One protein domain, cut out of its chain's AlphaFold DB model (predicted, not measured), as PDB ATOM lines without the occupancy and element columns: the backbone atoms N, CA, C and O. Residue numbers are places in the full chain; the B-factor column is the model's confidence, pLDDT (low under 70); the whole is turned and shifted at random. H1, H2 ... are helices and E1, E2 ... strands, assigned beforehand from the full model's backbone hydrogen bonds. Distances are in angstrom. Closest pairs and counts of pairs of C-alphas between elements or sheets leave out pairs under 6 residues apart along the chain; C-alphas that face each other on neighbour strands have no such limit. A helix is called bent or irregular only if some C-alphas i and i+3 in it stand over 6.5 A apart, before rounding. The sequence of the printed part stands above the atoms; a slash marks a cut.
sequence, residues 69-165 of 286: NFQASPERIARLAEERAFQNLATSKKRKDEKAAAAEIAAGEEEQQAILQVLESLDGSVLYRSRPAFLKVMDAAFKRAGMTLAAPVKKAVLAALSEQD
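Overview. This is residues 69 to 165 of the 286 residues of an uncharacterized protein of Oscillatoriales cyanobacterium SpSt-402 (UniProt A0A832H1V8). One long helix, H3, runs along most of the length of an elongated body, and four shorter helices gather toward its later part: H1 and H2 pack on H3, H5 packs on H1 and H2, and H4 meets H3 near its last residues at a steep tilt. The start of H3 and the link before it make one narrow end. The printed part has 97 residues, with H1, H2, H3, H4, H5 and then the short strand E1; the class is mostly helix. It is compact, with a radius of gyration of the C-alphas of 14.4 A, and spans 47 by 27 by 21 A.

Along the chain. H1, residues 74 to 82, begins at C-alpha 74 (278.413, 150.041, 245.084); it is neither bent nor irregular, but only just: C-alphas 78 and 81 are 6.0 A apart. H2 holds residues 84 to 90. H3, residues 98 to 120, measures 32.7 A and begins at C-alpha 98 (284.076, 117.903, 234.228). H4, residues 131 to 144, measures 19.9 A. H5 holds residues 151 to 160. E1, residues 162 to 164, ends at C-alpha 164 (278.266, 159.496, 230.098).

Arrangement. H1 touches H3, opposite ways at a shallow tilt of 24 degrees, closest at the C-alphas of Ile 77 and Leu 119, 7.1 A. H2 touches residues 104 to 112 of H3 at a steep tilt of 57 degrees; C-alphas of Ala 90 and Gly 108 come closest, 4.1 A. H4 touches H3 at 61 degrees, a steep tilt, closest at the C-alphas of Val 118 and Phe 142, 6.4 A. H5 touches H1, with C-alphas of Leu 80 and Ala 160 closest at 5.2 A, and H2, with those of Ala 85 and Val 153 at 5.4 A. H1 and H4 are apart. E1 pairs with no named strand. In H3, H4 and H5 every O i to N i+4 pair is within hydrogen-bond range; H1 has 2 of 5, with 4 of 6 O i to N i+3 pairs, and H2 1 of 3, with 3 of 4.

Size, cuts and confidence. The farthest C-alphas, of Lys 96 and Arg 129, are 47.3 A apart. The printed part has no cut, no link is long, and no printed residue is under 70 in pLDDT.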
ATOM      1  N   ASN A  69     282.513 159.986 233.108       98.38
ATOM      2  CA  ASN A  69     282.952 160.014 234.493       98.38
ATOM      3  C   ASN A  69     283.092 158.584 235.024       98.38
ATOM      4  O   ASN A  69     282.496 157.652 234.492       98.38
ATOM      5  N   PHE A  70     283.887 158.411 236.073       98.50
ATOM      6  CA  PHE A  70     284.197 157.117 236.664       98.50
ATOM      7  C   PHE A  70     284.026 157.185 238.173       98.50
ATOM      8  O   PHE A  70     284.444 158.155 238.808       98.50
ATOM      9  N   GLN A  71     283.432 156.146 238.744       98.44
ATOM     10  CA  GLN A  71     283.199 156.055 240.178       98.44
ATOM     11  C   GLN A  71     283.099 154.588 240.584       98.44
ATOM     12  O   GLN A  71     282.406 153.806 239.938       98.44
ATOM     13  N   ALA A  72     283.764 154.225 241.677       97.94
ATOM     14  CA  ALA A  72     283.674 152.898 242.280       97.94
ATOM     15  C   ALA A  72     282.532 152.838 243.312       97.94
ATOM     16  O   ALA A  72     282.738 152.434 244.452       97.94
ATOM     17  N   SER A  73     281.338 153.323 242.948       98.19
ATOM     18  CA  SER A  73     280.177 153.242 243.842       98.19
ATOM     19  C   SER A  73     279.659 151.800 243.899       98.19
ATOM     20  O   SER A  73     279.832 151.066 242.918       98.19
ATOM     21  N   PRO A  74     278.991 151.382 244.988       98.12
ATOM     22  CA  PRO A  74     278.413 150.041 245.084       98.12
ATOM     23  C   PRO A  74     277.513 149.692 243.891       98.12
ATOM     24  O   PRO A  74     277.587 148.591 243.350       98.12
ATOM     25  N   GLU A  75     276.715 150.650 243.417       98.06
ATOM     26  CA  GLU A  75     275.790 150.466 242.297       98.06
ATOM     27  C   GLU A  75     276.530 150.236 240.980       98.06
ATOM     28  O   GLU A  75     276.114 149.404 240.177       98.06
ATOM     29  N   ARG A  76     277.624 150.968 240.738       98.19
ATOM     30  CA  ARG A  76     278.422 150.813 239.518       98.19
ATOM     31  C   ARG A  76     279.279 149.552 239.551       98.19
ATOM     32  O   ARG A  76     279.384 148.871 238.537       98.19
ATOM     33  N   ILE A  77     279.834 149.200 240.712       98.38
ATOM     34  CA  ILE A  77     280.540 147.927 240.911       98.38
ATOM     35  C   ILE A  77     279.593 146.756 240.622       98.38
ATOM     36  O   ILE A  77     279.977 145.833 239.906       98.38
ATOM     37  N   ALA A  78     278.337 146.822 241.079       97.88
ATOM     38  CA  ALA A  78     277.354 145.767 240.837       97.88
ATOM     39  C   ALA A  78     277.083 145.515 239.339       97.88
ATOM     40  O   ALA A  78     276.845 144.374 238.946       97.88
ATOM     41  N   ARG A  79     277.193 146.543 238.478       98.25
ATOM     42  CA  ARG A  79     277.033 146.405 237.012       98.25
ATOM     43  C   ARG A  79     278.070 145.481 236.385       98.25
ATOM     44  O   ARG A  79     277.823 144.939 235.314       98.25
ATOM     45  N   LEU A  80     279.212 145.276 237.042       96.88
ATOM     46  CA  LEU A  80     280.261 144.392 236.543       96.88
ATOM     47  C   LEU A  80     279.769 142.945 236.378       96.88
ATOM     48  O   LEU A  80     280.260 142.234 235.503       96.88
ATOM     49  N   ALA A  81     278.756 142.527 237.145       95.81
ATOM     50  CA  ALA A  81     278.115 141.222 236.992       95.81
ATOM     51  C   ALA A  81     277.453 141.024 235.611       95.81
ATOM     52  O   ALA A  81     277.349 139.891 235.142       95.81
ATOM     53  N   GLU A  82     277.063 142.108 234.932       96.62
ATOM     54  CA  GLU A  82     276.434 142.080 233.602       96.62
ATOM     55  C   GLU A  82     277.458 142.092 232.453       96.62
ATOM     56  O   GLU A  82     277.127 141.852 231.288       96.62
ATOM     57  N   GLU A  83     278.731 142.340 232.761       97.62
ATOM     58  CA  GLU A  83     279.785 142.420 231.761       97.62
ATOM     59  C   GLU A  83     280.244 141.030 231.317       97.62
ATOM     60  O   GLU A  83     280.850 140.268 232.073       97.62
ATOM     61  N   ARG A  84     280.062 140.714 230.030       96.62
ATOM     62  CA  ARG A  84     280.422 139.399 229.465       96.62
ATOM     63  C   ARG A  84     281.874 139.003 229.720       96.62
ATOM     64  O   ARG A  84     282.159 137.832 229.940       96.62
ATOM     65  N   ALA A  85     282.811 139.949 229.643       96.75
ATOM     66  CA  ALA A  85     284.223 139.640 229.874       96.75
ATOM     67  C   ALA A  85     284.505 139.275 231.340       96.75
ATOM     68  O   ALA A  85     285.393 138.465 231.583       96.75
ATOM     69  N   PHE A  86     283.738 139.835 232.280       97.44
ATOM     70  CA  PHE A  86     283.802 139.475 233.691       97.44
ATOM     71  C   PHE A  86     283.121 138.128 233.941       97.44
ATOM     72  O   PHE A  86     283.743 137.243 234.520       97.44
ATOM     73  N   GLN A  87     281.912 137.914 233.406       97.00
ATOM     74  CA  GLN A  87     281.197 136.629 233.475       97.00
ATOM     75  C   GLN A  87     282.056 135.467 232.959       97.00
ATOM     76  O   GLN A  87     282.125 134.415 233.587       97.00
ATOM     77  N   ASN A  88     282.765 135.678 231.846       96.62
ATOM     78  CA  ASN A  88     283.588 134.654 231.209       96.62
ATOM     79  C   ASN A  88     284.781 134.177 232.055       96.62
ATOM     80  O   ASN A  88     285.321 133.119 231.726       96.62
ATOM     81  N   LEU A  89     285.186 134.903 233.107       95.81
ATOM     82  CA  LEU A  89     286.215 134.431 234.043       95.81
ATOM     83  C   LEU A  89     285.798 133.107 234.690       95.81
ATOM     84  O   LEU A  89     286.581 132.167 234.712       95.81
ATOM     85  N   ALA A  90     284.536 133.004 235.106       95.62
ATOM     86  CA  ALA A  90     283.949 131.817 235.720       95.62
ATOM     87  C   ALA A  90     283.270 130.893 234.687       95.62
ATOM     88  O   ALA A  90     282.229 130.294 234.947       95.62
ATOM     89  N   THR A  91     283.831 130.775 233.478       94.88
ATOM     90  CA  THR A  91     283.317 129.856 232.444       94.88
ATOM     91  C   THR A  91     284.404 128.912 231.948       94.88
ATOM     92  O   THR A  91     285.566 129.291 231.845       94.88
ATOM     93  N   SER A  92     284.024 127.689 231.561       93.00
ATOM     94  CA  SER A  92     284.950 126.728 230.953       93.00
ATOM     95  C   SER A  92     284.494 126.278 229.567       93.00
ATOM     96  O   SER A  92     283.321 125.999 229.312       93.00
ATOM     97  N   LYS A  93     285.458 126.147 228.648       92.50
ATOM     98  CA  LYS A  93     285.241 125.536 227.326       92.50
ATOM     99  C   LYS A  93     285.441 124.014 227.344       92.50
ATOM    100  O   LYS A  93     285.165 123.355 226.338       92.50
ATOM    101  N   LYS A  94     285.914 123.437 228.455       87.69
ATOM    102  CA  LYS A  94     286.227 122.008 228.583       87.69
ATOM    103  C   LYS A  94     284.962 121.193 228.842       87.69
ATOM    104  O   LYS A  94     284.604 120.889 229.965       87.69
ATOM    105  N   ARG A  95     284.278 120.788 227.771       83.06
ATOM    106  CA  ARG A  95     283.007 120.041 227.877       83.06
ATOM    107  C   ARG A  95     283.146 118.549 228.196       83.06
ATOM    108  O   ARG A  95     282.149 117.907 228.482       83.06
ATOM    109  N   LYS A  96     284.346 117.981 228.056       87.31
ATOM    110  CA  LYS A  96     284.599 116.530 228.189       87.31
ATOM    111  C   LYS A  96     285.369 116.155 229.458       87.31
ATOM    112  O   LYS A  96     285.587 114.974 229.693       87.31
ATOM    113  N   ASP A  97     285.800 117.147 230.229       90.88
ATOM    114  CA  ASP A  97     286.552 116.970 231.469       90.88
ATOM    115  C   ASP A  97     285.889 117.822 232.551       90.88
ATOM    116  O   ASP A  97     286.205 118.999 232.724       90.88
ATOM    117  N   GLU A  98     284.906 117.227 233.225       90.56
ATOM    118  CA  GLU A  98     284.076 117.903 234.228       90.56
ATOM    119  C   GLU A  98     284.900 118.391 235.420       90.56
ATOM    120  O   GLU A  98     284.644 119.471 235.947       90.56
ATOM    121  N   LYS A  99     285.932 117.637 235.816       92.38
ATOM    122  CA  LYS A  99     286.793 118.010 236.940       92.38
ATOM    123  C   LYS A  99     287.652 119.221 236.585       92.38
ATOM    124  O   LYS A  99     287.770 120.136 237.396       92.38
ATOM    125  N   ALA A 100     288.229 119.244 235.382       91.12
ATOM    126  CA  ALA A 100     288.982 120.403 234.917       91.12
ATOM    127  C   ALA A 100     288.079 121.622 234.678       91.12
ATOM    128  O   ALA A 100     288.493 122.737 234.981       91.12
ATOM    129  N   ALA A 101     286.857 121.423 234.174       92.69
ATOM    130  CA  ALA A 101     285.892 122.505 233.992       92.69
ATOM    131  C   ALA A 101     285.462 123.126 235.325       92.69
ATOM    132  O   ALA A 101     285.479 124.345 235.457       92.69
ATOM    133  N   ALA A 102     285.133 122.300 236.323       93.38
ATOM    134  CA  ALA A 102     284.771 122.772 237.657       93.38
ATOM    135  C   ALA A 102     285.927 123.528 238.331       93.38
ATOM    136  O   ALA A 102     285.701 124.568 238.941       93.38
ATOM    137  N   ALA A 103     287.165 123.045 238.179       94.00
ATOM    138  CA  ALA A 103     288.345 123.729 238.706       94.00
ATOM    139  C   ALA A 103     288.588 125.096 238.037       94.00
ATOM    140  O   ALA A 103     288.938 126.049 238.724       94.00
ATOM    141  N   GLU A 104     288.386 125.208 236.718       94.62
ATOM    142  CA  GLU A 104     288.484 126.491 236.004       94.62
ATOM    143  C   GLU A 104     287.409 127.485 236.448       94.62
ATOM    144  O   GLU A 104     287.717 128.652 236.665       94.62
ATOM    145  N   ILE A 105     286.166 127.023 236.611       95.38
ATOM    146  CA  ILE A 105     285.057 127.870 237.064       95.38
ATOM    147  C   ILE A 105     285.325 128.377 238.480       95.38
ATOM    148  O   ILE A 105     285.260 129.580 238.697       95.38
ATOM    149  N   ALA A 106     285.705 127.494 239.408       96.19
ATOM    150  CA  ALA A 106     286.003 127.876 240.789       96.19
ATOM    151  C   ALA A 106     287.155 128.895 240.875       96.19
ATOM    152  O   ALA A 106     287.037 129.900 241.570       96.19
ATOM    153  N   ALA A 107     288.239 128.690 240.117       95.50
ATOM    154  CA  ALA A 107     289.334 129.661 240.046       95.50
ATOM    155  C   ALA A 107     288.880 131.011 239.459       95.50
ATOM    156  O   ALA A 107     289.312 132.069 239.913       95.50
ATOM    157  N   GLY A 108     287.985 130.984 238.468       96.06
ATOM    158  CA  GLY A 108     287.378 132.180 237.893       96.06
ATOM    159  C   GLY A 108     286.465 132.932 238.862       96.06
ATOM    160  O   GLY A 108     286.497 134.160 238.894       96.06
ATOM    161  N   GLU A 109     285.680 132.221 239.672       97.00
ATOM    162  CA  GLU A 109     284.855 132.803 240.741       97.00
ATOM    163  C   GLU A 109     285.730 133.455 241.819       97.00
ATOM    164  O   GLU A 109     285.443 134.572 242.250       97.00
ATOM    165  N   GLU A 110     286.835 132.813 242.211       97.06
ATOM    166  CA  GLU A 110     287.826 133.407 243.118       97.06
ATOM    167  C   GLU A 110     288.431 134.693 242.531       97.06
ATOM    168  O   GLU A 110     288.527 135.706 243.231       97.06
ATOM    169  N   GLU A 111     288.786 134.693 241.241       96.69
ATOM    170  CA  GLU A 111     289.291 135.885 240.552       96.69
ATOM    171  C   GLU A 111     288.238 137.004 240.510       96.69
ATOM    172  O   GLU A 111     288.553 138.153 240.822       96.69
ATOM    173  N   GLN A 112     286.977 136.685 240.203       97.88
ATOM    174  CA  GLN A 112     285.870 137.645 240.234       97.88
ATOM    175  C   GLN A 112     285.705 138.289 241.616       97.88
ATOM    176  O   GLN A 112     285.624 139.514 241.714       97.88
ATOM    177  N   GLN A 113     285.688 137.485 242.683       97.69
ATOM    178  CA  GLN A 113     285.562 137.988 244.053       97.69
ATOM    179  C   GLN A 113     286.740 138.881 244.442       97.69
ATOM    180  O   GLN A 113     286.548 139.947 245.025       97.69
ATOM    181  N   ALA A 114     287.959 138.494 244.071       97.69
ATOM    182  CA  ALA A 114     289.140 139.297 244.342       97.69
ATOM    183  C   ALA A 114     289.119 140.636 243.576       97.69
ATOM    184  O   ALA A 114     289.493 141.666 244.137       97.69
ATOM    185  N   ILE A 115     288.621 140.664 242.334       98.19
ATOM    186  CA  ILE A 115     288.406 141.912 241.585       98.19
ATOM    187  C   ILE A 115     287.410 142.818 242.318       98.19
ATOM    188  O   ILE A 115     287.701 143.999 242.507       98.19
ATOM    189  N   LEU A 116     286.265 142.281 242.751       98.25
ATOM    190  CA  LEU A 116     285.243 143.047 243.470       98.25
ATOM    191  C   LEU A 116     285.799 143.639 244.769       98.25
ATOM    192  O   LEU A 116     285.677 144.841 244.974       98.25
ATOM    193  N   GLN A 117     286.519 142.850 245.570       98.00
ATOM    194  CA  GLN A 117     287.150 143.329 246.807       98.00
ATOM    195  C   GLN A 117     288.131 144.484 246.565       98.00
ATOM    196  O   GLN A 117     288.183 145.441 247.340       98.00
ATOM    197  N   VAL A 118     288.917 144.426 245.485       98.19
ATOM    198  CA  VAL A 118     289.827 145.525 245.130       98.19
ATOM    199  C   VAL A 118     289.043 146.777 244.752       98.19
ATOM    200  O   VAL A 118     289.412 147.871 245.182       98.19
ATOM    201  N   LEU A 119     287.970 146.640 243.974       97.88
ATOM    202  CA  LEU A 119     287.133 147.772 243.577       97.88
ATOM    203  C   LEU A 119     286.395 148.390 244.770       97.88
ATOM    204  O   LEU A 119     286.374 149.610 244.887       97.88
ATOM    205  N   GLU A 120     285.877 147.572 245.683       97.69
ATOM    206  CA  GLU A 120     285.219 148.003 246.925       97.69
ATOM    207  C   GLU A 120     286.179 148.706 247.896       97.69
ATOM    208  O   GLU A 120     285.751 149.499 248.731       97.69
ATOM    209  N   SER A 121     287.490 148.463 247.774       96.88
ATOM    210  CA  SER A 121     288.511 149.177 248.554       96.88
ATOM    211  C   SER A 121     288.765 150.615 248.081       96.88
ATOM    212  O   SER A 121     289.460 151.378 248.761       96.88
ATOM    213  N   LEU A 122     288.260 150.988 246.900       96.88
ATOM    214  CA  LEU A 122     288.352 152.350 246.385       96.88
ATOM    215  C   LEU A 122     287.335 153.257 247.083       96.88
ATOM    216  O   LEU A 122     286.266 152.823 247.500       96.88
ATOM    217  N   ASP A 123     287.647 154.550 247.167       95.75
ATOM    218  CA  ASP A 123     286.692 155.531 247.681       95.75
ATOM    219  C   ASP A 123     285.548 155.737 246.676       95.75
ATOM    220  O   ASP A 123     285.661 156.500 245.711       95.75
ATOM    221  N   GLY A 124     284.436 155.039 246.916       95.19
ATOM    222  CA  GLY A 124     283.230 155.105 246.101       95.19
ATOM    223  C   GLY A 124     282.519 156.459 246.126       95.19
ATOM    224  O   GLY A 124     281.608 156.660 245.327       95.19
ATOM    225  N   SER A 125     282.919 157.407 246.983       95.81
ATOM    226  CA  SER A 125     282.356 158.765 247.003       95.81
ATOM    227  C   SER A 125     283.008 159.710 245.985       95.81
ATOM    228  O   SER A 125     282.424 160.735 245.628       95.81
ATOM    229  N   VAL A 126     284.198 159.369 245.477       97.69
ATOM    230  CA  VAL A 126     284.954 160.234 244.564       97.69
ATOM    231  C   VAL A 126     284.523 160.001 243.120       97.69
ATOM    232  O   VAL A 126     284.721 158.926 242.555       97.69
ATOM    233  N   LEU A 127     283.996 161.055 242.496       98.12
ATOM    234  CA  LEU A 127     283.663 161.076 241.075       98.12
ATOM    235  C   LEU A 127     284.838 161.613 240.249       98.12
ATOM    236  O   LEU A 127     285.190 162.793 240.324       98.12
ATOM    237  N   TYR A 128     285.416 160.762 239.408       98.44
ATOM    238  CA  TYR A 128     286.514 161.123 238.518       98.44
ATOM    239  C   TYR A 128     285.975 161.526 237.149       98.44
ATOM    240  O   TYR A 128     285.440 160.701 236.418       98.44
ATOM    241  N   ARG A 129     286.185 162.780 236.751       98.12
ATOM    242  CA  ARG A 129     285.846 163.292 235.408       98.12
ATOM    243  C   ARG A 129     286.970 163.124 234.378       98.12
ATOM    244  O   ARG A 129     286.881 163.642 233.274       98.12
ATOM    245  N   SER A 130     288.038 162.421 234.747       97.62
ATOM    246  CA  SER A 130     289.220 162.194 233.917       97.62
ATOM    247  C   SER A 130     289.562 160.708 233.920       97.62
ATOM    248  O   SER A 130     289.911 160.144 234.965       97.62
ATOM    249  N   ARG A 131     289.481 160.062 232.749       97.69
ATOM    250  CA  ARG A 131     289.837 158.641 232.585       97.69
ATOM    251  C   ARG A 131     291.284 158.363 233.034       97.69
ATOM    252  O   ARG A 131     291.474 157.407 233.787       97.69
ATOM    253  N   PRO A 132     292.302 159.170 232.662       97.31
ATOM    254  CA  PRO A 132     293.662 158.994 233.177       97.31
ATOM    255  C   PRO A 132     293.764 159.073 234.706       97.31
ATOM    256  O   PRO A 132     294.483 158.275 235.311       97.31
ATOM    257  N   ALA A 133     293.039 160.002 235.341       97.69
ATOM    258  CA  ALA A 133     293.056 160.145 236.796       97.69
ATOM    259  C   ALA A 133     292.464 158.913 237.493       97.69
ATOM    260  O   ALA A 133     293.072 158.387 238.427       97.69
ATOM    261  N   PHE A 134     291.328 158.411 236.999       98.12
ATOM    262  CA  PHE A 134     290.710 157.196 237.523       98.12
ATOM    263  C   PHE A 134     291.607 155.968 237.332       98.12
ATOM    264  O   PHE A 134     291.863 155.229 238.282       98.12
ATOM    265  N   LEU A 135     292.156 155.789 236.124       97.25
ATOM    266  CA  LEU A 135     293.066 154.686 235.808       97.25
ATOM    267  C   LEU A 135     294.268 154.643 236.747       97.25
ATOM    268  O   LEU A 135     294.635 153.566 237.205       97.25
ATOM    269  N   LYS A 136     294.849 155.797 237.087       97.75
ATOM    270  CA  LYS A 136     295.970 155.877 238.032       97.75
ATOM    271  C   LYS A 136     295.610 155.310 239.407       97.75
ATOM    272  O   LYS A 136     296.416 154.591 239.995       97.75
ATOM    273  N   VAL A 137     294.425 155.636 239.922       97.81
ATOM    274  CA  VAL A 137     293.953 155.166 241.235       97.81
ATOM    275  C   VAL A 137     293.599 153.681 241.184       97.81
ATOM    276  O   VAL A 137     294.050 152.913 242.036       97.81
ATOM    277  N   MET A 138     292.860 153.265 240.154       97.69
ATOM    278  CA  MET A 138     292.463 151.875 239.941       97.69
ATOM    279  C   MET A 138     293.689 150.965 239.776       97.69
ATOM    280  O   MET A 138     293.842 149.995 240.515       97.69
ATOM    281  N   ASP A 139     294.616 151.305 238.877       97.06
ATOM    282  CA  ASP A 139     295.820 150.504 238.625       97.06
ATOM    283  C   ASP A 139     296.723 150.431 239.870       97.06
ATOM    284  O   ASP A 139     297.323 149.391 240.145       97.06
ATOM    285  N   ALA A 140     296.787 151.495 240.681       97.56
ATOM    286  CA  ALA A 140     297.491 151.465 241.961       97.56
ATOM    287  C   ALA A 140     296.816 150.542 242.993       97.56
ATOM    288  O   ALA A 140     297.513 149.915 243.794       97.56
ATOM    289  N   ALA A 141     295.484 150.437 243.000       97.62
ATOM    290  CA  ALA A 141     294.764 149.503 243.865       97.62
ATOM    291  C   ALA A 141     295.020 148.043 243.463       97.62
ATOM    292  O   ALA A 141     295.463 147.262 244.304       97.62
ATOM    293  N   PHE A 142     294.883 147.704 242.178       97.69
ATOM    294  CA  PHE A 142     295.193 146.356 241.679       97.69
ATOM    295  C   PHE A 142     296.657 145.968 241.918       97.69
ATOM    296  O   PHE A 142     296.937 144.863 242.382       97.69
ATOM    297  N   LYS A 143     297.597 146.903 241.721       97.19
ATOM    298  CA  LYS A 143     299.014 146.671 242.028       97.19
ATOM    299  C   LYS A 143     299.256 146.385 243.513       97.19
ATOM    300  O   LYS A 143     300.047 145.499 243.827       97.19
ATOM    301  N   ARG A 144     298.601 147.112 244.427       96.75
ATOM    302  CA  ARG A 144     298.704 146.865 245.881       96.75
ATOM    303  C   ARG A 144     298.150 145.496 246.275       96.75
ATOM    304  O   ARG A 144     298.701 144.874 247.173       96.75
ATOM    305  N   ALA A 145     297.119 145.028 245.578       96.38
ATOM    306  CA  ALA A 145     296.552 143.695 245.752       96.38
ATOM    307  C   ALA A 145     297.357 142.578 245.055       96.38
ATOM    308  O   ALA A 145     296.980 141.415 245.136       96.38
ATOM    309  N   GLY A 146     298.454 142.906 244.358       95.94
ATOM    310  CA  GLY A 146     299.265 141.922 243.632       95.94
ATOM    311  C   GLY A 146     298.571 141.320 242.406       95.94
ATOM    312  O   GLY A 146     298.995 140.275 241.919       95.94
ATOM    313  N   MET A 147     297.523 141.969 241.893       94.31
ATOM    314  CA  MET A 147     296.697 141.480 240.791       94.31
ATOM    315  C   MET A 147     296.944 142.285 239.509       94.31
ATOM    316  O   MET A 147     297.157 143.496 239.541       94.31
ATOM    317  N   THR A 148     296.881 141.614 238.357       94.25
ATOM    318  CA  THR A 148     296.899 142.256 237.035       94.25
ATOM    319  C   THR A 148     295.679 141.830 236.238       94.25
ATOM    320  O   THR A 148     295.492 140.647 235.981       94.25
ATOM    321  N   LEU A 149     294.871 142.797 235.804       95.44
ATOM    322  CA  LEU A 149     293.696 142.523 234.984       95.44
ATOM    323  C   LEU A 149     294.084 142.216 233.535       95.44
ATOM    324  O   LEU A 149     294.802 142.988 232.892       95.44
ATOM    325  N   ALA A 150     293.513 141.147 232.979       95.44
ATOM    326  CA  ALA A 150     293.530 140.927 231.540       95.44
ATOM    327  C   ALA A 150     292.810 142.076 230.809       95.44
ATOM    328  O   ALA A 150     291.812 142.613 231.293       95.44
ATOM    329  N   ALA A 151     293.277 142.444 229.611       95.88
ATOM    330  CA  ALA A 151     292.741 143.592 228.872       95.88
ATOM    331  C   ALA A 151     291.204 143.571 228.664       95.88
ATOM    332  O   ALA A 151     290.590 144.627 228.841       95.88
ATOM    333  N   PRO A 152     290.552 142.427 228.351       96.88
ATOM    334  CA  PRO A 152     289.091 142.366 228.246       96.88
ATOM    335  C   PRO A 152     288.378 142.665 229.570       96.88
ATOM    336  O   PRO A 152     287.383 143.383 229.577       96.88
ATOM    337  N   VAL A 153     288.916 142.167 230.687       97.38
ATOM    338  CA  VAL A 153     288.360 142.384 232.030       97.38
ATOM    339  C   VAL A 153     288.568 143.831 232.463       97.38
ATOM    340  O   VAL A 153     287.630 144.468 232.927       97.38
ATOM    341  N   LYS A 154     289.752 144.411 232.217       97.50
ATOM    342  CA  LYS A 154     290.006 145.838 232.470       97.50
ATOM    343  C   LYS A 154     289.023 146.730 231.707       97.50
ATOM    344  O   LYS A 154     288.551 147.721 232.255       97.50
ATOM    345  N   LYS A 155     288.692 146.379 230.458       96.50
ATOM    346  CA  LYS A 155     287.684 147.101 229.668       96.50
ATOM    347  C   LYS A 155     286.282 146.980 230.277       96.50
ATOM    348  O   LYS A 155     285.605 147.996 230.364       96.50
ATOM    349  N   ALA A 156     285.882 145.785 230.718       97.75
ATOM    350  CA  ALA A 156     284.608 145.563 231.409       97.75
ATOM    351  C   ALA A 156     284.506 146.358 232.720       97.75
ATOM    352  O   ALA A 156     283.519 147.048 232.941       97.75
ATOM    353  N   VAL A 157     285.559 146.346 233.544       97.88
ATOM    354  CA  VAL A 157     285.627 147.152 234.773       97.88
ATOM    355  C   VAL A 157     285.466 148.638 234.461       97.88
ATOM    356  O   VAL A 157     284.661 149.315 235.092       97.88
ATOM    357  N   LEU A 158     286.188 149.159 233.464       97.19
ATOM    358  CA  LEU A 158     286.050 150.562 233.069       97.19
ATOM    359  C   LEU A 158     284.642 150.899 232.579       97.19
ATOM    360  O   LEU A 158     284.141 151.956 232.942       97.19
ATOM    361  N   ALA A 159     284.024 150.024 231.782       96.88
ATOM    362  CA  ALA A 159     282.669 150.221 231.280       96.88
ATOM    363  C   ALA A 159     281.652 150.261 232.431       96.88
ATOM    364  O   ALA A 159     280.938 151.253 232.567       96.88
ATOM    365  N   ALA A 160     281.669 149.255 233.314       98.06
ATOM    366  CA  ALA A 160     280.767 149.148 234.462       98.06
ATOM    367  C   ALA A 160     280.863 150.351 235.417       98.06
ATOM    368  O   ALA A 160     279.849 150.838 235.918       98.06
ATOM    369  N   LEU A 161     282.079 150.862 235.636       98.25
ATOM    370  CA  LEU A 161     282.336 151.983 236.544       98.25
ATOM    371  C   LEU A 161     282.129 153.363 235.914       98.25
ATOM    372  O   LEU A 161     282.275 154.378 236.607       98.25
ATOM    373  N   SER A 162     281.776 153.419 234.629       97.75
ATOM    374  CA  SER A 162     281.633 154.662 233.879       97.75
ATOM    375  C   SER A 162     280.192 155.031 233.557       97.75
ATOM    376  O   SER A 162     279.328 154.169 233.424       97.75
ATOM    377  N   GLU A 163     279.947 156.330 233.407       96.88
ATOM    378  CA  GLU A 163     278.711 156.880 232.845       96.88
ATOM    379  C   GLU A 163     279.037 158.068 231.942       96.88
ATOM    380  O   GLU A 163     280.035 158.760 232.162       96.88
ATOM    381  N   GLN A 164     278.180 158.310 230.947       96.06
ATOM    382  CA  GLN A 164     278.266 159.496 230.098       96.06
ATOM    383  C   GLN A 164     278.143 160.772 230.933       96.06
ATOM    384  O   GLN A 164     277.242 160.918 231.758       96.06
ATOM    385  N   ASP A 165     279.059 161.709 230.701       96.31
ATOM    386  CA  ASP A 165     279.105 162.985 231.408       96.31
ATOM    387  C   ASP A 165     279.684 164.066 230.499       96.31
ATOM    388  O   ASP A 165     280.885 164.106 230.252       96.31
TER     389      ASP A 165